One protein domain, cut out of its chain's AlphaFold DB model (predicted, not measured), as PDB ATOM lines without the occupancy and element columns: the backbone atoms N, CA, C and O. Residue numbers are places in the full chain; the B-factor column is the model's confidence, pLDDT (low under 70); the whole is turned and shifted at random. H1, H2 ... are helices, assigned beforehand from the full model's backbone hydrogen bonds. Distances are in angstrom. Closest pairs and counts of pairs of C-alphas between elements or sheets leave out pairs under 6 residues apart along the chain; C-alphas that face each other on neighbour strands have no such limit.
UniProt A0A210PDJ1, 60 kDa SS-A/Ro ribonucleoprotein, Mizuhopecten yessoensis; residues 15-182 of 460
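This is residues 15 to 182 of the 460 residues of the protein "60 kDa SS-A/Ro ribonucleoprotein" of Mizuhopecten yessoensis (UniProt A0A210PDJ1). Two helix groups stand at opposite ends: H1, H2 and H3 run up and down at one end with H4 packed on H1 and H2, and H7, H9 and H11 make a bundle, three helices side by side running the same way, at the other. H5, H6 and H8 lie between these groups, and H10 packs on H9 and H11. The printed part has 168 residues with eleven named helices, H1 to H11 in chain order, and no named strand; the class is all helix. It is compact, with a radius of gyration of the C-alphas of 16.6 A and spans of 46 by 33 by 30 A.

H1, residues 15 to 28, and H2, residues 34 to 46, touch as a helical hairpin at a shallow tilt of 19 degrees; their closest C-alphas, Ile 22 and Ala 37, are 5.8 A apart. H2, with residues 41 to 46 alone, and H3, residues 50 to 58, touch as another hairpin at a steep tilt of 39 degrees, closest at C-alphas Ala 45 and Lys 53, 4.5 A. H4, residues 60 to 63, touches residues 22 to 27 of H1 alone, closest at C-alphas Lys 23 and Val 63, 5.8 A. H5, residues 67 to 79, touches H2 at a steep tilt of 50 degrees, closest at C-alphas Ala 42 and Cys 77, 4.9 A. H6, residues 88 to 99, touches H3 with residues 89 to 93 alone, closest at C-alphas Tyr 57 and Ala 93, 5.8 A. H7, residues 105 to 114, touches residues 67 to 68 of H5 alone, closest at C-alphas Pro 67 and Gly 111, 5.3 A. H8, residues 123 to 130, touches residues 90 to 95 of H6 alone, closest at C-alphas Arg 91 and Ser 130, 4.0 A. H9, residues 137 to 148, touches H7 at a shallow tilt of 19 degrees, closest at C-alphas Pro 105 and Phe 138, 6.1 A. H10, residues 150 to 154, touches residues 141 to 145 of H9 alone, closest at C-alphas Tyr 145 and Ser 153, 5.0 A. H11, residues 162 to 182, touches H7 with residues 171 to 178 alone, the same way at a shallow tilt of 6 degrees, closest at C-alphas Met 106 and Ile 171, 6.1 A. Every O i to N i+4 pair is within hydrogen-bond range in the helices other than H4, which is too short for one.

H1 begins at C-alpha 15 (161.455, 149.096, 157.231) and is 19.9 A long; H2 measures 18.8 A, H5 18.7 A and H6 16.5 A. H11 runs 30.4 A to C-alpha 182 (163.939, 181.462, 127.881).

The farthest C-alphas, Gly 82 and Arg 162, are 49.2 A apart. The printed part has no cut and no long link. Residues 29 to 33 and 82 to 84 have pLDDT under 70.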
ATOM      1  N   GLY A  15     161.553 148.030 158.232       86.44
ATOM      2  CA  GLY A  15     161.455 149.096 157.231       86.44
ATOM      3  C   GLY A  15     161.451 150.536 157.784       86.44
ATOM      4  O   GLY A  15     162.114 151.392 157.194       86.44
ATOM      5  N   PRO A  16     160.784 150.855 158.912       92.06
ATOM      6  CA  PRO A  16     160.916 152.172 159.540       92.06
ATOM      7  C   PRO A  16     162.348 152.507 159.992       92.06
ATOM      8  O   PRO A  16     162.774 153.653 159.854       92.06
ATOM      9  N   GLU A  17     163.110 151.522 160.477       90.62
ATOM     10  CA  GLU A  17     164.516 151.703 160.869       90.62
ATOM     11  C   GLU A  17     165.388 151.995 159.644       90.62
ATOM     12  O   GLU A  17     166.217 152.907 159.676       90.62
ATOM     13  N   VAL A  18     165.133 151.302 158.527       90.06
ATOM     14  CA  VAL A  18     165.779 151.577 157.234       90.06
ATOM     15  C   VAL A  18     165.533 153.025 156.797       90.06
ATOM     16  O   VAL A  18     166.471 153.713 156.395       90.06
ATOM     17  N   VAL A  19     164.301 153.533 156.923       93.31
ATOM     18  CA  VAL A  19     163.984 154.934 156.588       93.31
ATOM     19  C   VAL A  19     164.758 155.922 157.467       93.31
ATOM     20  O   VAL A  19     165.264 156.923 156.956       93.31
ATOM     21  N   GLU A  20     164.906 155.648 158.763       91.44
ATOM     22  CA  GLU A  20     165.706 156.496 159.654       91.44
ATOM     23  C   GLU A  20     167.205 156.449 159.324       91.44
ATOM     24  O   GLU A  20     167.874 157.484 159.381       91.44
ATOM     25  N   ILE A  21     167.737 155.300 158.894       87.50
ATOM     26  CA  ILE A  21     169.112 155.194 158.382       87.50
ATOM     27  C   ILE A  21     169.276 156.044 157.117       87.50
ATOM     28  O   ILE A  21     170.218 156.833 157.043       87.50
ATOM     29  N   ILE A  22     168.342 155.956 156.159       90.06
ATOM     30  CA  ILE A  22     168.359 156.762 154.925       90.06
ATOM     31  C   ILE A  22     168.359 158.256 155.262       90.06
ATOM     32  O   ILE A  22     169.185 159.022 154.758       90.06
ATOM     33  N   LYS A  23     167.458 158.677 156.154       89.62
ATOM     34  CA  LYS A  23     167.346 160.067 156.600       89.62
ATOM     35  C   LYS A  23     168.627 160.539 157.288       89.62
ATOM     36  O   LYS A  23     169.130 161.612 156.965       89.62
ATOM     37  N   ARG A  24     169.200 159.734 158.189       84.56
ATOM     38  CA  ARG A  24     170.463 160.050 158.873       84.56
ATOM     39  C   ARG A  24     171.628 160.144 157.891       84.56
ATOM     40  O   ARG A  24     172.402 161.095 157.980       84.56
ATOM     41  N   ALA A  25     171.752 159.208 156.955       78.94
ATOM     42  CA  ALA A  25     172.800 159.226 155.937       78.94
ATOM     43  C   ALA A  25     172.715 160.500 155.081       78.94
ATOM     44  O   ALA A  25     173.718 161.179 154.871       78.94
ATOM     45  N   LYS A  26     171.498 160.891 154.679       80.94
ATOM     46  CA  LYS A  26     171.252 162.116 153.912       80.94
ATOM     47  C   LYS A  26     171.567 163.392 154.701       80.94
ATOM     48  O   LYS A  26     172.189 164.290 154.144       80.94
ATOM     49  N   LEU A  27     171.176 163.468 155.977       78.25
ATOM     50  CA  LEU A  27     171.411 164.642 156.834       78.25
ATOM     51  C   LEU A  27     172.872 164.794 157.270       78.25
ATOM     52  O   LEU A  27     173.361 165.909 157.403       78.25
ATOM     53  N   THR A  28     173.574 163.685 157.504       70.00
ATOM     54  CA  THR A  28     174.978 163.704 157.949       70.00
ATOM     55  C   THR A  28     175.975 163.795 156.793       70.00
ATOM     56  O   THR A  28     177.173 163.903 157.042       70.00
ATOM     57  N   GLY A  29     175.509 163.699 155.541       62.78
ATOM     58  CA  GLY A  29     176.364 163.639 154.349       62.78
ATOM     59  C   GLY A  29     177.276 162.404 154.292       62.78
ATOM     60  O   GLY A  29     178.128 162.306 153.408       62.78
ATOM     61  N   ARG A  30     177.124 161.456 155.230       54.88
ATOM     62  CA  ARG A  30     177.964 160.261 155.342       54.88
ATOM     63  C   ARG A  30     177.525 159.210 154.333       54.88
ATOM     64  O   ARG A  30     176.373 158.782 154.345       54.88
ATOM     65  N   GLY A  31     178.462 158.750 153.511       52.41
ATOM     66  CA  GLY A  31     178.362 157.478 152.784       52.41
ATOM     67  C   GLY A  31     177.405 157.440 151.588       52.41
ATOM     68  O   GLY A  31     177.706 156.779 150.604       52.41
ATOM     69  N   CYS A  32     176.294 158.178 151.601       57.75
ATOM     70  CA  CYS A  32     175.226 157.986 150.626       57.75
ATOM     71  C   CYS A  32     175.187 159.092 149.566       57.75
ATOM     72  O   CYS A  32     174.906 160.253 149.870       57.75
ATOM     73  N   GLN A  33     175.393 158.725 148.296       69.94
ATOM     74  CA  GLN A  33     175.113 159.631 147.181       69.94
ATOM     75  C   GLN A  33     173.648 160.089 147.231       69.94
ATOM     76  O   GLN A  33     172.745 159.331 147.602       69.94
ATOM     77  N   ARG A  34     173.406 161.343 146.827       81.12
ATOM     78  CA  ARG A  34     172.078 161.979 146.863       81.12
ATOM     79  C   ARG A  34     171.005 161.116 146.198       81.12
ATOM     80  O   ARG A  34     169.957 160.905 146.796       81.12
ATOM     81  N   GLN A  35     171.275 160.592 145.004       84.81
ATOM     82  CA  GLN A  35     170.318 159.767 144.262       84.81
ATOM     83  C   GLN A  35     170.078 158.403 144.921       84.81
ATOM     84  O   GLN A  35     168.938 157.950 144.946       84.81
ATOM     85  N   THR A  36     171.099 157.792 145.529       85.06
ATOM     86  CA  THR A  36     170.976 156.510 146.241       85.06
ATOM     87  C   THR A  36     170.017 156.609 147.425       85.06
ATOM     88  O   THR A  36     169.147 155.755 147.578       85.06
ATOM     89  N   ALA A  37     170.098 157.687 148.213       89.00
ATOM     90  CA  ALA A  37     169.173 157.914 149.326       89.00
ATOM     91  C   ALA A  37     167.726 158.051 148.830       89.00
ATOM     92  O   ALA A  37     166.801 157.481 149.408       89.00
ATOM     93  N   ILE A  38     167.534 158.784 147.729       93.69
ATOM     94  CA  ILE A  38     166.217 159.004 147.124       93.69
ATOM     95  C   ILE A  38     165.661 157.695 146.542       93.69
ATOM     96  O   ILE A  38     164.476 157.411 146.710       93.69
ATOM     97  N   TYR A  39     166.504 156.877 145.907       92.19
ATOM     98  CA  TYR A  39     166.132 155.557 145.395       92.19
ATOM     99  C   TYR A  39     165.716 154.609 146.525       92.19
ATOM    100  O   TYR A  39     164.640 154.012 146.470       92.19
ATOM    101  N   ALA A  40     166.511 154.526 147.595       91.06
ATOM    102  CA  ALA A  40     166.191 153.710 148.764       91.06
ATOM    103  C   ALA A  40     164.884 154.165 149.440       91.06
ATOM    104  O   ALA A  40     164.048 153.339 149.819       91.06
ATOM    105  N   LEU A  41     164.646 155.480 149.527       94.62
ATOM    106  CA  LEU A  41     163.377 156.013 150.020       94.62
ATOM    107  C   LEU A  41     162.206 155.637 149.103       94.62
ATOM    108  O   LEU A  41     161.130 155.295 149.595       94.62
ATOM    109  N   ALA A  42     162.398 155.681 147.781       94.56
ATOM    110  CA  ALA A  42     161.382 155.287 146.809       94.56
ATOM    111  C   ALA A  42     161.005 153.802 146.952       94.56
ATOM    112  O   ALA A  42     159.814 153.484 146.964       94.56
ATOM    113  N   MET A  43     161.988 152.920 147.166       91.62
ATOM    114  CA  MET A  43     161.764 151.505 147.495       91.62
ATOM    115  C   MET A  43     160.916 151.351 148.763       91.62
ATOM    116  O   MET A  43     159.900 150.655 148.753       91.62
ATOM    117  N   CYS A  44     161.259 152.072 149.837       93.38
ATOM    118  CA  CYS A  44     160.485 152.062 151.082       93.38
ATOM    119  C   CYS A  44     159.050 152.589 150.877       93.38
ATOM    120  O   CYS A  44     158.089 152.020 151.395       93.38
ATOM    121  N   ALA A  45     158.875 153.637 150.068       93.56
ATOM    122  CA  ALA A  45     157.567 154.197 149.730       93.56
ATOM    123  C   ALA A  45     156.701 153.239 148.888       93.56
ATOM    124  O   ALA A  45     155.469 153.301 148.953       93.56
ATOM    125  N   ARG A  46     157.325 152.344 148.111       90.44
ATOM    126  CA  ARG A  46     156.646 151.286 147.345       90.44
ATOM    127  C   ARG A  46     156.473 149.970 148.104       90.44
ATOM    128  O   ARG A  46     155.816 149.079 147.573       90.44
ATOM    129  N   SER A  47     156.969 149.864 149.336       88.44
ATOM    130  CA  SER A  47     156.821 148.663 150.165       88.44
ATOM    131  C   SER A  47     155.355 148.223 150.313       88.44
ATOM    132  O   SER A  47     154.427 149.046 150.324       88.44
ATOM    133  N   THR A  48     155.139 146.914 150.438       85.94
ATOM    134  CA  THR A  48     153.845 146.326 150.816       85.94
ATOM    135  C   THR A  48     153.472 146.688 152.253       85.94
ATOM    136  O   THR A  48     152.292 146.903 152.532       85.94
ATOM    137  N   GLU A  49     154.468 146.889 153.119       88.25
ATOM    138  CA  GLU A  49     154.281 147.198 154.532       88.25
ATOM    139  C   GLU A  49     153.807 148.635 154.765       88.25
ATOM    140  O   GLU A  49     154.421 149.624 154.338       88.25
ATOM    141  N   SER A  50     152.691 148.775 155.484       90.06
ATOM    142  CA  SER A  50     152.077 150.083 155.739       90.06
ATOM    143  C   SER A  50     152.928 150.964 156.659       90.06
ATOM    144  O   SER A  50     152.909 152.189 156.503       90.06
ATOM    145  N   SER A  51     153.644 150.372 157.617       92.56
ATOM    146  CA  SER A  51     154.540 151.076 158.545       92.56
ATOM    147  C   SER A  51     155.699 151.730 157.788       92.56
ATOM    148  O   SER A  51     155.900 152.942 157.888       92.56
ATOM    149  N   THR A  52     156.373 150.959 156.936       93.06
ATOM    150  CA  THR A  52     157.476 151.396 156.072       93.06
ATOM    151  C   THR A  52     157.040 152.487 155.102       93.06
ATOM    152  O   THR A  52     157.672 153.540 155.019       93.06
ATOM    153  N   LYS A  53     155.905 152.290 154.422       92.56
ATOM    154  CA  LYS A  53     155.341 153.279 153.493       92.56
ATOM    155  C   LYS A  53     155.048 154.611 154.183       92.56
ATOM    156  O   LYS A  53     155.364 155.677 153.651       92.56
ATOM    157  N   LYS A  54     154.450 154.565 155.380       94.12
ATOM    158  CA  LYS A  54     154.147 155.760 156.178       94.12
ATOM    159  C   LYS A  54     155.425 156.472 156.623       94.12
ATOM    160  O   LYS A  54     155.487 157.697 156.509       94.12
ATOM    161  N   ALA A  55     156.428 155.728 157.090       96.12
ATOM    162  CA  ALA A  55     157.725 156.280 157.470       96.12
ATOM    163  C   ALA A  55     158.399 156.975 156.275       96.12
ATOM    164  O   ALA A  55     158.775 158.140 156.378       96.12
ATOM    165  N   ALA A  56     158.452 156.311 155.116       96.50
ATOM    166  CA  ALA A  56     159.080 156.843 153.909       96.50
ATOM    167  C   ALA A  56     158.443 158.162 153.445       96.50
ATOM    168  O   ALA A  56     159.141 159.150 153.225       96.50
ATOM    169  N   TYR A  57     157.110 158.222 153.355       96.81
ATOM    170  CA  TYR A  57     156.426 159.461 152.974       96.81
ATOM    171  C   TYR A  57     156.575 160.577 154.014       96.81
ATOM    172  O   TYR A  57     156.644 161.742 153.636       96.81
ATOM    173  N   SER A  58     156.667 160.240 155.304       96.50
ATOM    174  CA  SER A  58     156.912 161.231 156.363       96.50
ATOM    175  C   SER A  58     158.334 161.803 156.296       96.50
ATOM    176  O   SER A  58     158.555 162.956 156.653       96.50
ATOM    177  N   ALA A  59     159.297 161.018 155.808       96.62
ATOM    178  CA  ALA A  59     160.677 161.446 155.604       96.62
ATOM    179  C   ALA A  59     160.907 162.188 154.272       96.62
ATOM    180  O   ALA A  59     162.003 162.709 154.064       96.62
ATOM    181  N   LEU A  60     159.898 162.278 153.392       97.06
ATOM    182  CA  LEU A  60     160.046 162.813 152.034       97.06
ATOM    183  C   LEU A  60     160.670 164.212 152.013       97.06
ATOM    184  O   LEU A  60     161.662 164.407 151.327       97.06
ATOM    185  N   GLN A  61     160.152 165.166 152.793       95.81
ATOM    186  CA  GLN A  61     160.693 166.533 152.815       95.81
ATOM    187  C   GLN A  61     162.142 166.590 153.325       95.81
ATOM    188  O   GLN A  61     162.934 167.395 152.846       95.81
ATOM    189  N   ALA A  62     162.495 165.738 154.291       93.69
ATOM    190  CA  ALA A  62     163.834 165.718 154.876       93.69
ATOM    191  C   ALA A  62     164.874 165.099 153.928       93.69
ATOM    192  O   ALA A  62     166.022 165.533 153.896       93.69
ATOM    193  N   VAL A  63     164.481 164.076 153.165       94.38
ATOM    194  CA  VAL A  63     165.375 163.386 152.222       94.38
ATOM    195  C   VAL A  63     165.429 164.096 150.867       94.38
ATOM    196  O   VAL A  63     166.482 164.117 150.227       94.38
ATOM    197  N   CYS A  64     164.314 164.696 150.455       95.81
ATOM    198  CA  CYS A  64     164.121 165.377 149.180       95.81
ATOM    199  C   CYS A  64     163.770 166.863 149.393       95.81
ATOM    200  O   CYS A  64     162.645 167.253 149.091       95.81
ATOM    201  N   PRO A  65     164.658 167.704 149.946       94.12
ATOM    202  CA  PRO A  65     164.325 169.095 150.261       94.12
ATOM    203  C   PRO A  65     164.130 170.000 149.032       94.12
ATOM    204  O   PRO A  65     163.485 171.041 149.157       94.12
ATOM    205  N   GLU A  66     164.660 169.631 147.860       94.62
ATOM    206  CA  GLU A  66     164.624 170.461 146.647       94.62
ATOM    207  C   GLU A  66     163.636 169.936 145.586       94.62
ATOM    208  O   GLU A  66     163.413 168.726 145.485       94.62
ATOM    209  N   PRO A  67     163.080 170.804 144.714       96.00
ATOM    210  CA  PRO A  67     162.201 170.374 143.617       96.00
ATOM    211  C   PRO A  67     162.812 169.313 142.688       96.00
ATOM    212  O   PRO A  67     162.113 168.396 142.246       96.00
ATOM    213  N   SER A  68     164.123 169.381 142.454       95.06
ATOM    214  CA  SER A  68     164.890 168.381 141.703       95.06
ATOM    215  C   SER A  68     164.830 166.985 142.347       95.06
ATOM    216  O   SER A  68     164.666 165.978 141.646       95.06
ATOM    217  N   ASP A  69     164.890 166.902 143.678       96.12
ATOM    218  CA  ASP A  69     164.787 165.639 144.408       96.12
ATOM    219  C   ASP A  69     163.408 165.029 144.291       96.12
ATOM    220  O   ASP A  69     163.300 163.818 144.129       96.12
ATOM    221  N   LEU A  70     162.356 165.849 144.364       97.62
ATOM    222  CA  LEU A  70     160.990 165.358 144.247       97.62
ATOM    223  C   LEU A  70     160.777 164.678 142.893       97.62
ATOM    224  O   LEU A  70     160.226 163.578 142.838       97.62
ATOM    225  N   LEU A  71     161.228 165.300 141.798       97.44
ATOM    226  CA  LEU A  71     161.129 164.683 140.471       97.44
ATOM    227  C   LEU A  71     161.937 163.380 140.399       97.44
ATOM    228  O   LEU A  71     161.467 162.399 139.825       97.44
ATOM    229  N   THR A  72     163.117 163.347 141.027       96.06
ATOM    230  CA  THR A  72     163.967 162.148 141.126       96.06
ATOM    231  C   THR A  72     163.283 161.031 141.923       96.06
ATOM    232  O   THR A  72     163.263 159.879 141.495       96.06
ATOM    233  N   PHE A  73     162.654 161.369 143.048       96.50
ATOM    234  CA  PHE A  73     161.882 160.454 143.887       96.50
ATOM    235  C   PHE A  73     160.691 159.859 143.139       96.50
ATOM    236  O   PHE A  73     160.464 158.652 143.207       96.50
ATOM    237  N   VAL A  74     159.937 160.688 142.407       95.69
ATOM    238  CA  VAL A  74     158.812 160.218 141.587       95.69
ATOM    239  C   VAL A  74     159.312 159.306 140.468       95.69
ATOM    240  O   VAL A  74     158.760 158.224 140.291       95.69
ATOM    241  N   MET A  75     160.387 159.682 139.769       93.81
ATOM    242  CA  MET A  75     161.009 158.839 138.746       93.81
ATOM    243  C   MET A  75     161.383 157.455 139.297       93.81
ATOM    244  O   MET A  75     161.028 156.446 138.689       93.81
ATOM    245  N   PHE A  76     162.037 157.393 140.460       93.94
ATOM    246  CA  PHE A  76     162.394 156.119 141.083       93.94
ATOM    247  C   PHE A  76     161.187 155.343 141.604       93.94
ATOM    248  O   PHE A  76     161.149 154.129 141.444       93.94
ATOM    249  N   CYS A  77     160.174 156.013 142.165       92.50
ATOM    250  CA  CYS A  77     158.937 155.347 142.576       92.50
ATOM    251  C   CYS A  77     158.296 154.581 141.420       92.50
ATOM    252  O   CYS A  77     157.799 153.485 141.643       92.50
ATOM    253  N   GLU A  78     158.313 155.157 140.220       89.88
ATOM    254  CA  GLU A  78     157.722 154.565 139.019       89.88
ATOM    255  C   GLU A  78     158.593 153.431 138.476       89.88
ATOM    256  O   GLU A  78     158.071 152.379 138.123       89.88
ATOM    257  N   MET A  79     159.920 153.605 138.499       88.25
ATOM    258  CA  MET A  79     160.884 152.569 138.110       88.25
ATOM    259  C   MET A  79     160.747 151.291 138.948       88.25
ATOM    260  O   MET A  79     160.891 150.196 138.411       88.25
ATOM    261  N   VAL A  80     160.485 151.421 140.252       86.94
ATOM    262  CA  VAL A  80     160.442 150.281 141.186       86.94
ATOM    263  C   VAL A  80     159.025 149.750 141.434       86.94
ATOM    264  O   VAL A  80     158.838 148.808 142.201       86.94
ATOM    265  N   SER A  81     158.007 150.348 140.810       79.44
ATOM    266  CA  SER A  81     156.607 149.946 140.973       79.44
ATOM    267  C   SER A  81     156.076 149.140 139.790       79.44
ATOM    268  O   SER A  81     156.336 149.469 138.641       79.44
ATOM    269  N   GLY A  82     155.237 148.134 140.066       66.62
ATOM    270  CA  GLY A  82     154.491 147.387 139.040       66.62
ATOM    271  C   GLY A  82     153.177 148.043 138.578       66.62
ATOM    272  O   GLY A  82     152.389 147.407 137.887       66.62
ATOM    273  N   GLY A  83     152.889 149.285 138.985       68.62
ATOM    274  CA  GLY A  83     151.661 150.015 138.644       68.62
ATOM    275  C   GLY A  83     151.815 151.517 138.884       68.62
ATOM    276  O   GLY A  83     152.838 151.943 139.395       68.62
ATOM    277  N   THR A  84     150.796 152.330 138.579       66.94
ATOM    278  CA  THR A  84     150.931 153.808 138.542       66.94
ATOM    279  C   THR A  84     151.328 154.468 139.865       66.94
ATOM    280  O   THR A  84     151.642 155.645 139.887       66.94
ATOM    281  N   GLY A  85     151.239 153.781 141.007       74.25
ATOM    282  CA  GLY A  85     151.768 154.272 142.281       74.25
ATOM    283  C   GLY A  85     151.016 155.431 142.961       74.25
ATOM    284  O   GLY A  85     151.152 155.577 144.176       74.25
ATOM    285  N   TRP A  86     150.169 156.199 142.267       89.44
ATOM    286  CA  TRP A  86     149.503 157.415 142.776       89.44
ATOM    287  C   TRP A  86     148.331 157.162 143.738       89.44
ATOM    288  O   TRP A  86     147.241 157.701 143.563       89.44
ATOM    289  N   GLY A  87     148.528 156.359 144.785       89.62
ATOM    290  CA  GLY A  87     147.555 156.152 145.861       89.62
ATOM    291  C   GLY A  87     147.387 157.371 146.778       89.62
ATOM    292  O   GLY A  87     148.140 158.344 146.713       89.62
ATOM    293  N   ARG A  88     146.406 157.314 147.693       92.06
ATOM    294  CA  ARG A  88     146.099 158.417 148.631       92.06
ATOM    295  C   ARG A  88     147.331 158.899 149.412       92.06
ATOM    296  O   ARG A  88     147.482 160.102 149.591       92.06
ATOM    297  N   ALA A  89     148.193 157.979 149.848       92.44
ATOM    298  CA  ALA A  89     149.389 158.294 150.628       92.44
ATOM    299  C   ALA A  89     150.398 159.141 149.833       92.44
ATOM    300  O   ALA A  89     150.767 160.214 150.298       92.44
ATOM    301  N   GLN A  90     150.763 158.725 148.613       93.81
ATOM    302  CA  GLN A  90     151.666 159.504 147.757       93.81
ATOM    303  C   GLN A  90     151.074 160.865 147.405       93.81
ATOM    304  O   GLN A  90     151.762 161.872 147.512       93.81
ATOM    305  N   ARG A  91     149.798 160.906 146.996       96.12
ATOM    306  CA  ARG A  91     149.136 162.166 146.629       96.12
ATOM    307  C   ARG A  91     149.188 163.175 147.774       96.12
ATOM    308  O   ARG A  91     149.542 164.327 147.551       96.12
ATOM    309  N   ARG A  92     148.906 162.717 148.999       96.62
ATOM    310  CA  ARG A  92     149.018 163.536 150.207       96.62
ATOM    311  C   ARG A  92     150.458 163.980 150.458       96.62
ATOM    312  O   ARG A  92     150.686 165.173 150.557       96.62
ATOM    313  N   ALA A  93     151.413 163.053 150.478       97.31
ATOM    314  CA  ALA A  93     152.816 163.366 150.749       97.31
ATOM    315  C   ALA A  93     153.398 164.388 149.761       97.31
ATOM    316  O   ALA A  93     154.086 165.313 150.168       97.31
ATOM    317  N   VAL A  94     153.081 164.259 148.470       97.56
ATOM    318  CA  VAL A  94     153.513 165.207 147.433       97.56
ATOM    319  C   VAL A  94     152.802 166.557 147.573       97.56
ATOM    320  O   VAL A  94     153.431 167.592 147.384       97.56
ATOM    321  N   SER A  95     151.509 166.576 147.918       97.81
ATOM    322  CA  SER A  95     150.797 167.833 148.194       97.81
ATOM    323  C   SER A  95     151.401 168.562 149.396       97.81
ATOM    324  O   SER A  95     151.667 169.757 149.305       97.81
ATOM    325  N   ASP A  96     151.650 167.839 150.489       98.00
ATOM    326  CA  ASP A  96     152.254 168.370 151.713       98.00
ATOM    327  C   ASP A  96     153.685 168.873 151.431       98.00
ATOM    328  O   ASP A  96     154.083 169.924 151.923       98.00
ATOM    329  N   TRP A  97     154.430 168.181 150.559       98.31
ATOM    330  CA  TRP A  97     155.763 168.592 150.110       98.31
ATOM    331  C   TRP A  97     155.752 169.964 149.423       98.31
ATOM    332  O   TRP A  97     156.530 170.834 149.801       98.31
ATOM    333  N   TYR A  98     154.848 170.203 148.461       98.44
ATOM    334  CA  TYR A  98     154.747 171.514 147.798       98.44
ATOM    335  C   TYR A  98     154.355 172.622 148.776       98.44
ATOM    336  O   TYR A  98     154.923 173.711 148.739       98.44
ATOM    337  N   ASN A  99     153.406 172.329 149.662       98.19
ATOM    338  CA  ASN A  99     152.924 173.272 150.666       98.19
ATOM    339  C   ASN A  99     153.967 173.561 151.766       98.19
ATOM    340  O   ASN A  99     153.925 174.613 152.394       98.19
ATOM    341  N   SER A 100     154.981 172.704 151.946       97.31
ATOM    342  CA  SER A 100     156.100 172.960 152.874       97.31
ATOM    343  C   SER A 100     156.971 174.175 152.503       97.31
ATOM    344  O   SER A 100     157.854 174.571 153.266       97.31
ATOM    345  N   PHE A 101     156.753 174.759 151.323       97.81
ATOM    346  CA  PHE A 101     157.428 175.969 150.857       97.81
ATOM    347  C   PHE A 101     156.628 177.243 151.141       97.81
ATOM    348  O   PHE A 101     157.052 178.315 150.716       97.81
ATOM    349  N   SER A 102     155.488 177.169 151.835       96.25
ATOM    350  CA  SER A 102     154.619 178.329 152.070       96.25
ATOM    351  C   SER A 102     155.315 179.495 152.786       96.25
ATOM    352  O   SER A 102     155.013 180.643 152.466       96.25
ATOM    353  N   ASP A 103     156.306 179.217 153.642       95.38
ATOM    354  CA  ASP A 103     157.128 180.236 154.320       95.38
ATOM    355  C   ASP A 103     158.349 180.699 153.499       95.38
ATOM    356  O   ASP A 103     158.962 181.724 153.790       95.38
ATOM    357  N   ARG A 104     158.705 179.957 152.444       96.81
ATOM    358  CA  ARG A 104     159.865 180.204 151.564       96.81
ATOM    359  C   ARG A 104     159.502 180.052 150.076       96.81
ATOM    360  O   ARG A 104     160.162 179.321 149.335       96.81
ATOM    361  N   PRO A 105     158.453 180.736 149.587       97.62
ATOM    362  CA  PRO A 105     157.893 180.473 148.262       97.62
ATOM    363  C   PRO A 105     158.856 180.793 147.110       97.62
ATOM    364  O   PRO A 105     158.768 180.163 146.056       97.62
ATOM    365  N   MET A 106     159.797 181.727 147.301       97.94
ATOM    366  CA  MET A 106     160.823 182.018 146.294       97.94
ATOM    367  C   MET A 106     161.712 180.796 146.023       97.94
ATOM    368  O   MET A 106     161.982 180.506 144.865       97.94
ATOM    369  N   GLU A 107     162.069 180.008 147.043       97.62
ATOM    370  CA  GLU A 107     162.864 178.785 146.851       97.62
ATOM    371  C   GLU A 107     162.137 177.764 145.965       97.62
ATOM    372  O   GLU A 107     162.753 177.093 145.134       97.62
ATOM    373  N   LEU A 108     160.806 177.666 146.092       98.12
ATOM    374  CA  LEU A 108     160.012 176.823 145.202       98.12
ATOM    375  C   LEU A 108     160.021 177.378 143.775       98.12
ATOM    376  O   LEU A 108     160.238 176.612 142.839       98.12
ATOM    377  N   ALA A 109     159.799 178.687 143.598       98.31
ATOM    378  CA  ALA A 109     159.828 179.336 142.287       98.31
ATOM    379  C   ALA A 109     161.188 179.144 141.592       98.31
ATOM    380  O   ALA A 109     161.242 178.800 140.405       98.31
ATOM    381  N   GLU A 110     162.279 179.289 142.337       97.31
ATOM    382  CA  GLU A 110     163.635 179.027 141.873       97.31
ATOM    383  C   GLU A 110     163.821 177.567 141.475       97.31
ATOM    384  O   GLU A 110     164.152 177.284 140.325       97.31
ATOM    385  N   GLY A 111     163.542 176.613 142.362       96.62
ATOM    386  CA  GLY A 111     163.825 175.213 142.065       96.62
ATOM    387  C   GLY A 111     162.962 174.631 140.934       96.62
ATOM    388  O   GLY A 111     163.498 173.923 140.080       96.62
ATOM    389  N   VAL A 112     161.667 174.985 140.832       97.38
ATOM    390  CA  VAL A 112     160.812 174.510 139.716       97.38
ATOM    391  C   VAL A 112     161.182 175.141 138.373       97.38
ATOM    392  O   VAL A 112     160.839 174.604 137.316       97.38
ATOM    393  N   THR A 113     161.851 176.298 138.393       96.81
ATOM    394  CA  THR A 113     162.366 176.923 137.176       96.81
ATOM    395  C   THR A 113     163.752 176.401 136.825       96.81
ATOM    396  O   THR A 113     163.968 176.154 135.648       96.81
ATOM    397  N   LYS A 114     164.654 176.154 137.777       94.31
ATOM    398  CA  LYS A 114     165.980 175.561 137.515       94.31
ATOM    399  C   LYS A 114     165.879 174.138 136.960       94.31
ATOM    400  O   LYS A 114     166.503 173.823 135.951       94.31
ATOM    401  N   VAL A 115     165.028 173.292 137.548       93.50
ATOM    402  CA  VAL A 115     164.831 171.902 137.104       93.50
ATOM    403  C   VAL A 115     163.377 171.683 136.696       93.50
ATOM    404  O   VAL A 115     162.520 171.322 137.494       93.50
ATOM    405  N   GLN A 116     163.083 171.894 135.411       92.00
ATOM    406  CA  GLN A 116     161.710 171.770 134.899       92.00
ATOM    407  C   GLN A 116     161.247 170.315 134.744       92.00
ATOM    408  O   GLN A 116     160.044 170.035 134.780       92.00
ATOM    409  N   LYS A 117     162.198 169.404 134.510       94.00
ATOM    410  CA  LYS A 117     161.944 167.979 134.307       94.00
ATOM    411  C   LYS A 117     163.106 167.126 134.804       94.00
ATOM    412  O   LYS A 117     164.254 167.550 134.710       94.00
ATOM    413  N   ASN A 118     162.801 165.909 135.237       91.12
ATOM    414  CA  ASN A 118     163.781 164.843 135.417       91.12
ATOM    415  C   ASN A 118     163.233 163.547 134.805       91.12
ATOM    416  O   ASN A 118     162.101 163.147 135.092       91.12
ATOM    417  N   GLY A 119     163.997 162.928 133.904       88.50
ATOM    418  CA  GLY A 119     163.478 161.885 133.021       88.50
ATOM    419  C   GLY A 119     162.230 162.367 132.264       88.50
ATOM    420  O   GLY A 119     162.253 163.401 131.592       88.50
ATOM    421  N   GLN A 120     161.128 161.631 132.406       90.50
ATOM    422  CA  GLN A 120     159.822 161.967 131.823       90.50
ATOM    423  C   GLN A 120     158.932 162.838 132.728       90.50
ATOM    424  O   GLN A 120     157.856 163.255 132.309       90.50
ATOM    425  N   TRP A 121     159.352 163.105 133.966       95.62
ATOM    426  CA  TRP A 121     158.523 163.757 134.971       95.62
ATOM    427  C   TRP A 121     158.740 165.262 134.991       95.62
ATOM    428  O   TRP A 121     159.868 165.732 135.126       95.62
ATOM    429  N   THR A 122     157.648 166.021 134.918       97.62
ATOM    430  CA  THR A 122     157.640 167.474 135.120       97.62
ATOM    431  C   THR A 122     156.881 167.833 136.394       97.62
ATOM    432  O   THR A 122     155.997 167.092 136.833       97.62
ATOM    433  N   HIS A 123     157.129 169.018 136.959       98.00
ATOM    434  CA  HIS A 123     156.313 169.506 138.078       98.00
ATOM    435  C   HIS A 123     154.832 169.679 137.706       98.00
ATOM    436  O   HIS A 123     153.966 169.554 138.569       98.00
ATOM    437  N   LYS A 124     154.515 169.904 136.423       97.81
ATOM    438  CA  LYS A 124     153.131 169.928 135.930       97.81
ATOM    439  C   LYS A 124     152.466 168.561 136.081       97.81
ATOM    440  O   LYS A 124     151.319 168.495 136.518       97.81
ATOM    441  N   ASP A 125     153.169 167.488 135.729       96.56
ATOM    442  CA  ASP A 125     152.650 166.123 135.852       96.56
ATOM    443  C   ASP A 125     152.497 165.721 137.311       96.56
ATOM    444  O   ASP A 125     151.418 165.290 137.719       96.56
ATOM    445  N   VAL A 126     153.538 165.954 138.113       97.12
ATOM    446  CA  VAL A 126     153.552 165.639 139.544       97.12
ATOM    447  C   VAL A 126     152.439 166.384 140.282       97.12
ATOM    448  O   VAL A 126     151.683 165.758 141.027       97.12
ATOM    449  N   ALA A 127     152.265 167.688 140.040       96.75
ATOM    450  CA  ALA A 127     151.202 168.473 140.670       96.75
ATOM    451  C   ALA A 127     149.796 168.014 140.238       96.75
ATOM    452  O   ALA A 127     148.872 167.942 141.053       96.75
ATOM    453  N   ARG A 128     149.631 167.659 138.956       95.88
ATOM    454  CA  ARG A 128     148.360 167.159 138.419       95.88
ATOM    455  C   ARG A 128     147.981 165.808 139.019       95.88
ATOM    456  O   ARG A 128     146.830 165.652 139.399       95.88
ATOM    457  N   LEU A 129     148.909 164.854 139.110       95.44
ATOM    458  CA  LEU A 129     148.627 163.501 139.612       95.44
ATOM    459  C   LEU A 129     148.484 163.440 141.138       95.44
ATOM    460  O   LEU A 129     147.714 162.631 141.658       95.44
ATOM    461  N   SER A 130     149.170 164.322 141.868       95.31
ATOM    462  CA  SER A 130     148.995 164.456 143.323       95.31
ATOM    463  C   SER A 130     147.713 165.178 143.725       95.31
ATOM    464  O   SER A 130     147.285 165.035 144.867       95.31
ATOM    465  N   HIS A 131     147.069 165.896 142.799       94.81
ATOM    466  CA  HIS A 131     145.923 166.759 143.089       94.81
ATOM    467  C   HIS A 131     146.269 167.787 144.180       94.81
ATOM    468  O   HIS A 131     145.503 167.949 145.135       94.81
ATOM    469  N   VAL A 132     147.432 168.445 144.059       96.56
ATOM    470  CA  VAL A 132     147.897 169.417 145.063       96.56
ATOM    471  C   VAL A 132     146.814 170.453 145.320       96.56
ATOM    472  O   VAL A 132     146.291 171.066 144.386       96.56
ATOM    473  N   LYS A 133     146.497 170.652 146.598       95.88
ATOM    474  CA  LYS A 133     145.660 171.755 147.063       95.88
ATOM    475  C   LYS A 133     146.579 172.787 147.713       95.88
ATOM    476  O   LYS A 133     147.026 172.530 148.830       95.88
ATOM    477  N   PRO A 134     146.888 173.901 147.025       96.94
ATOM    478  CA  PRO A 134     147.711 174.957 147.597       96.94
ATOM    479  C   PRO A 134     147.061 175.493 148.872       96.94
ATOM    480  O   PRO A 134     145.874 175.821 148.847       96.94
ATOM    481  N   ASP A 135     147.821 175.580 149.959       95.88
ATOM    482  CA  ASP A 135     147.370 176.170 151.227       95.88
ATOM    483  C   ASP A 135     147.730 177.657 151.364       95.88
ATOM    484  O   ASP A 135     147.220 178.346 152.245       95.88
ATOM    485  N   SER A 136     148.549 178.165 150.443       96.19
ATOM    486  CA  SER A 136     148.994 179.551 150.380       96.19
ATOM    487  C   SER A 136     148.776 180.150 148.983       96.19
ATOM    488  O   SER A 136     148.926 179.446 147.969       96.19
ATOM    489  N   PRO A 137     148.462 181.461 148.885       96.88
ATOM    490  CA  PRO A 137     148.382 182.157 147.604       96.88
ATOM    491  C   PRO A 137     149.684 182.025 146.796       96.88
ATOM    492  O   PRO A 137     149.626 181.847 145.580       96.88
ATOM    493  N   PHE A 138     150.853 182.013 147.443       98.12
ATOM    494  CA  PHE A 138     152.139 181.888 146.750       98.12
ATOM    495  C   PHE A 138     152.321 180.516 146.090       98.12
ATOM    496  O   PHE A 138     152.752 180.424 144.940       98.12
ATOM    497  N   ILE A 139     151.923 179.439 146.774       98.12
ATOM    498  CA  ILE A 139     151.964 178.087 146.203       98.12
ATOM    499  C   ILE A 139     150.981 177.978 145.032       98.12
ATOM    500  O   ILE A 139     151.313 177.408 143.991       98.12
ATOM    501  N   MET A 140     149.797 178.594 145.145       98.00
ATOM    502  CA  MET A 140     148.833 178.677 144.042       98.00
ATOM    503  C   MET A 140     149.422 179.413 142.832       98.00
ATOM    504  O   MET A 140     149.281 178.931 141.706       98.00
ATOM    505  N   LEU A 141     150.098 180.546 143.047       98.50
ATOM    506  CA  LEU A 141     150.752 181.333 142.001       98.50
ATOM    507  C   LEU A 141     151.770 180.495 141.215       98.50
ATOM    508  O   LEU A 141     151.707 180.428 139.981       98.50
ATOM    509  N   ILE A 142     152.670 179.816 141.931       98.50
ATOM    510  CA  ILE A 142     153.765 179.030 141.348       98.50
ATOM    511  C   ILE A 142     153.225 177.774 140.654       98.50
ATOM    512  O   ILE A 142     153.595 177.482 139.516       98.50
ATOM    513  N   LEU A 143     152.284 177.052 141.269       98.19
ATOM    514  CA  LEU A 143     151.674 175.882 140.632       98.19
ATOM    515  C   LEU A 143     150.823 176.267 139.419       98.19
ATOM    516  O   LEU A 143     150.817 175.536 138.424       98.19
ATOM    517  N   ARG A 144     150.155 177.429 139.429       98.25
ATOM    518  CA  ARG A 144     149.479 177.967 138.238       98.25
ATOM    519  C   ARG A 144     150.478 178.249 137.121       98.25
ATOM    520  O   ARG A 144     150.220 177.855 135.985       98.25
ATOM    521  N   TYR A 145     151.618 178.860 137.444       98.25
ATOM    522  CA  TYR A 145     152.699 179.099 136.489       98.25
ATOM    523  C   TYR A 145     153.198 177.790 135.861       98.25
ATOM    524  O   TYR A 145     153.202 177.661 134.639       98.25
ATOM    525  N   VAL A 146     153.525 176.780 136.670       97.12
ATOM    526  CA  VAL A 146     154.032 175.487 136.178       97.12
ATOM    527  C   VAL A 146     152.988 174.744 135.332       97.12
ATOM    528  O   VAL A 146     153.317 174.128 134.318       97.12
ATOM    529  N   THR A 147     151.714 174.774 135.734       96.62
ATOM    530  CA  THR A 147     150.665 173.962 135.091       96.62
ATOM    531  C   THR A 147     150.019 174.624 133.876       96.62
ATOM    532  O   THR A 147     149.592 173.913 132.957       96.62
ATOM    533  N   LYS A 148     149.917 175.958 133.871       96.81
ATOM    534  CA  LYS A 148     149.166 176.749 132.882       96.81
ATOM    535  C   LYS A 148     149.971 177.886 132.240       96.81
ATOM    536  O   LYS A 148     149.515 178.439 131.245       96.81
ATOM    537  N   GLY A 149     151.157 178.203 132.752       96.31
ATOM    538  CA  GLY A 149     152.027 179.258 132.235       96.31
ATOM    539  C   GLY A 149     151.844 180.615 132.919       96.31
ATOM    540  O   GLY A 149     150.896 180.854 133.672       96.31
ATOM    541  N   LEU A 150     152.776 181.523 132.627       96.75
ATOM    542  CA  LEU A 150     152.882 182.852 133.238       96.75
ATOM    543  C   LEU A 150     151.623 183.710 133.064       96.75
ATOM    544  O   LEU A 150     151.174 184.327 134.023       96.75
ATOM    545  N   ASN A 151     151.024 183.718 131.871       97.00
ATOM    546  CA  ASN A 151     149.842 184.542 131.596       97.00
ATOM    547  C   ASN A 151     148.653 184.168 132.490       97.00
ATOM    548  O   ASN A 151     147.943 185.051 132.957       97.00
ATOM    549  N   GLU A 152     148.452 182.878 132.766       97.62
ATOM    550  CA  GLU A 152     147.393 182.423 133.673       97.62
ATOM    551  C   GLU A 152     147.738 182.682 135.141       97.62
ATOM    552  O   GLU A 152     146.849 182.945 135.945       97.62
ATOM    553  N   SER A 153     149.023 182.634 135.495       96.44
ATOM    554  CA  SER A 153     149.505 182.967 136.838       96.44
ATOM    555  C   SER A 153     149.250 184.445 137.179       96.44
ATOM    556  O   SER A 153     148.699 184.741 138.236       96.44
ATOM    557  N   LYS A 154     149.500 185.365 136.233       96.69
ATOM    558  CA  LYS A 154     149.248 186.815 136.371       96.69
ATOM    559  C   LYS A 154     147.781 187.200 136.590       96.69
ATOM    560  O   LYS A 154     147.515 188.283 137.095       96.69
ATOM    561  N   LYS A 155     146.833 186.349 136.183       97.38
ATOM    562  CA  LYS A 155     145.390 186.601 136.355       97.38
ATOM    563  C   LYS A 155     144.910 186.371 137.788       97.38
ATOM    564  O   LYS A 155     143.785 186.742 138.108       97.38
ATOM    565  N   LEU A 156     145.710 185.710 138.627       96.62
ATOM    566  CA  LEU A 156     145.343 185.466 140.016       96.62
ATOM    567  C   LEU A 156     145.363 186.778 140.817       96.62
ATOM    568  O   LEU A 156     146.253 187.605 140.608       96.62
ATOM    569  N   PRO A 157     144.412 186.972 141.746       95.00
ATOM    570  CA  PRO A 157     144.403 188.150 142.598       95.00
ATOM    571  C   PRO A 157     145.595 188.117 143.562       95.00
ATOM    572  O   PRO A 157     145.840 187.107 144.222       95.00
ATOM    573  N   SER A 158     146.312 189.238 143.649       94.50
ATOM    574  CA  SER A 158     147.357 189.447 144.656       94.50
ATOM    575  C   SER A 158     146.758 189.436 146.071       94.50
ATOM    576  O   SER A 158     145.623 189.893 146.243       94.50
ATOM    577  N   PRO A 159     147.510 188.988 147.095       94.94
ATOM    578  CA  PRO A 159     147.147 189.189 148.494       94.94
ATOM    579  C   PRO A 159     146.847 190.661 148.808       94.94
ATOM    580  O   PRO A 159     147.438 191.560 148.210       94.94
ATOM    581  N   ILE A 160     145.919 190.886 149.745       94.19
ATOM    582  CA  ILE A 160     145.529 192.229 150.217       94.19
ATOM    583  C   ILE A 160     146.588 192.797 151.166       94.19
ATOM    584  O   ILE A 160     146.846 193.999 151.162       94.19
ATOM    585  N   ASP A 161     147.183 191.927 151.985       96.69
ATOM    586  CA  ASP A 161     148.251 192.308 152.900       96.69
ATOM    587  C   ASP A 161     149.448 192.883 152.132       96.69
ATOM    588  O   ASP A 161     149.866 192.335 151.109       96.69
ATOM    589  N   ARG A 162     149.995 194.001 152.618       94.75
ATOM    590  CA  ARG A 162     151.015 194.776 151.902       94.75
ATOM    591  C   ARG A 162     152.325 194.009 151.738       94.75
ATOM    592  O   ARG A 162     152.922 194.068 150.661       94.75
ATOM    593  N   ASP A 163     152.776 193.323 152.781       94.56
ATOM    594  CA  ASP A 163     154.053 192.614 152.762       94.56
ATOM    595  C   ASP A 163     153.939 191.357 151.896       94.56
ATOM    596  O   ASP A 163     154.797 191.101 151.045       94.56
ATOM    597  N   GLN A 164     152.814 190.644 151.999       95.19
ATOM    598  CA  GLN A 164     152.509 189.529 151.104       95.19
ATOM    599  C   GLN A 164     152.340 189.972 149.645       95.19
ATOM    600  O   GLN A 164     152.789 189.269 148.742       95.19
ATOM    601  N   ALA A 165     151.738 191.134 149.383       96.31
ATOM    602  CA  ALA A 165     151.615 191.687 148.034       96.31
ATOM    603  C   ALA A 165     152.985 192.031 147.431       96.31
ATOM    604  O   ALA A 165     153.218 191.787 146.247       96.31
ATOM    605  N   LYS A 166     153.916 192.550 148.241       97.00
ATOM    606  CA  LYS A 166     155.299 192.780 147.810       97.00
ATOM    607  C   LYS A 166     155.991 191.460 147.464       97.00
ATOM    608  O   LYS A 166     156.496 191.321 146.355       97.00
ATOM    609  N   GLN A 167     155.935 190.466 148.353       96.88
ATOM    610  CA  GLN A 167     156.516 189.144 148.096       96.88
ATOM    611  C   GLN A 167     155.906 188.476 146.850       96.88
ATOM    612  O   GLN A 167     156.614 187.870 146.046       96.88
ATOM    613  N   TRP A 168     154.595 188.621 146.651       97.56
ATOM    614  CA  TRP A 168     153.889 188.160 145.455       97.56
ATOM    615  C   TRP A 168     154.438 188.809 144.181       97.56
ATOM    616  O   TRP A 168     154.693 188.118 143.192       97.56
ATOM    617  N   GLN A 169     154.636 190.131 144.200       97.69
ATOM    618  CA  GLN A 169     155.226 190.867 143.083       97.69
ATOM    619  C   GLN A 169     156.668 190.432 142.815       97.69
ATOM    620  O   GLN A 169     157.018 190.247 141.652       97.69
ATOM    621  N   ASP A 170     157.471 190.211 143.856       97.75
ATOM    622  CA  ASP A 170     158.854 189.747 143.719       97.75
ATOM    623  C   ASP A 170     158.909 188.373 143.021       97.75
ATOM    624  O   ASP A 170     159.673 188.187 142.070       97.75
ATOM    625  N   ILE A 171     158.036 187.431 143.408       98.25
ATOM    626  CA  ILE A 171     157.923 186.116 142.751       98.25
ATOM    627  C   ILE A 171     157.474 186.265 141.293       98.25
ATOM    628  O   ILE A 171     158.045 185.636 140.403       98.25
ATOM    629  N   LEU A 172     156.464 187.096 141.013       97.94
ATOM    630  CA  LEU A 172     156.003 187.329 139.641       97.94
ATOM    631  C   LEU A 172     157.101 187.925 138.757       97.94
ATOM    632  O   LEU A 172     157.303 187.445 137.642       97.94
ATOM    633  N   GLN A 173     157.829 188.926 139.252       97.75
ATOM    634  CA  GLN A 173     158.940 189.547 138.529       97.75
ATOM    635  C   GLN A 173     160.068 188.547 138.248       97.75
ATOM    636  O   GLN A 173     160.638 188.551 137.156       97.75
ATOM    637  N   TYR A 174     160.358 187.655 139.197       98.31
ATOM    638  CA  TYR A 174     161.301 186.561 138.991       98.31
ATOM    639  C   TYR A 174     160.824 185.588 137.893       98.31
ATOM    640  O   TYR A 174     161.564 185.282 136.956       98.31
ATOM    641  N   LEU A 175     159.565 185.138 137.943       98.06
ATOM    642  CA  LEU A 175     159.003 184.237 136.926       98.06
ATOM    643  C   LEU A 175     158.951 184.889 135.533       98.06
ATOM    644  O   LEU A 175     159.168 184.222 134.519       98.06
ATOM    645  N   GLU A 176     158.694 186.197 135.468       96.94
ATOM    646  CA  GLU A 176     158.790 186.994 134.245       96.94
ATOM    647  C   GLU A 176     160.215 187.030 133.693       96.94
ATOM    648  O   GLU A 176     160.403 186.805 132.497       96.94
ATOM    649  N   ALA A 177     161.213 187.262 134.548       96.19
ATOM    650  CA  ALA A 177     162.623 187.267 134.173       96.19
ATOM    651  C   ALA A 177     163.066 185.921 133.578       96.19
ATOM    652  O   ALA A 177     163.698 185.881 132.515       96.19
ATOM    653  N   VAL A 178     162.668 184.811 134.205       96.31
ATOM    654  CA  VAL A 178     162.913 183.458 133.686       96.31
ATOM    655  C   VAL A 178     162.227 183.253 132.331       96.31
ATOM    656  O   VAL A 178     162.833 182.745 131.389       96.31
ATOM    657  N   ASN A 179     160.964 183.654 132.176       94.88
ATOM    658  CA  ASN A 179     160.272 183.516 130.891       94.88
ATOM    659  C   ASN A 179     160.918 184.357 129.789       94.88
ATOM    660  O   ASN A 179     161.086 183.875 128.669       94.88
ATOM    661  N   ASN A 180     161.297 185.593 130.111       92.38
ATOM    662  CA  ASN A 180     161.937 186.510 129.183       92.38
ATOM    663  C   ASN A 180     163.265 185.930 128.669       92.38
ATOM    664  O   ASN A 180     163.503 185.898 127.460       92.38
ATOM    665  N   THR A 181     164.109 185.405 129.559       92.44
ATOM    666  CA  THR A 181     165.395 184.802 129.173       92.44
ATOM    667  C   THR A 181     165.219 183.539 128.328       92.44
ATOM    668  O   THR A 181     165.879 183.397 127.297       92.44
ATOM    669  N   ARG A 182     164.257 182.673 128.662       92.06
ATOM    670  CA  ARG A 182     163.939 181.462 127.881       92.06
ATOM    671  C   ARG A 182     163.426 181.729 126.473       92.06
ATOM    672  O   ARG A 182     163.651 180.915 125.582       92.06
TER     673      ARG A 182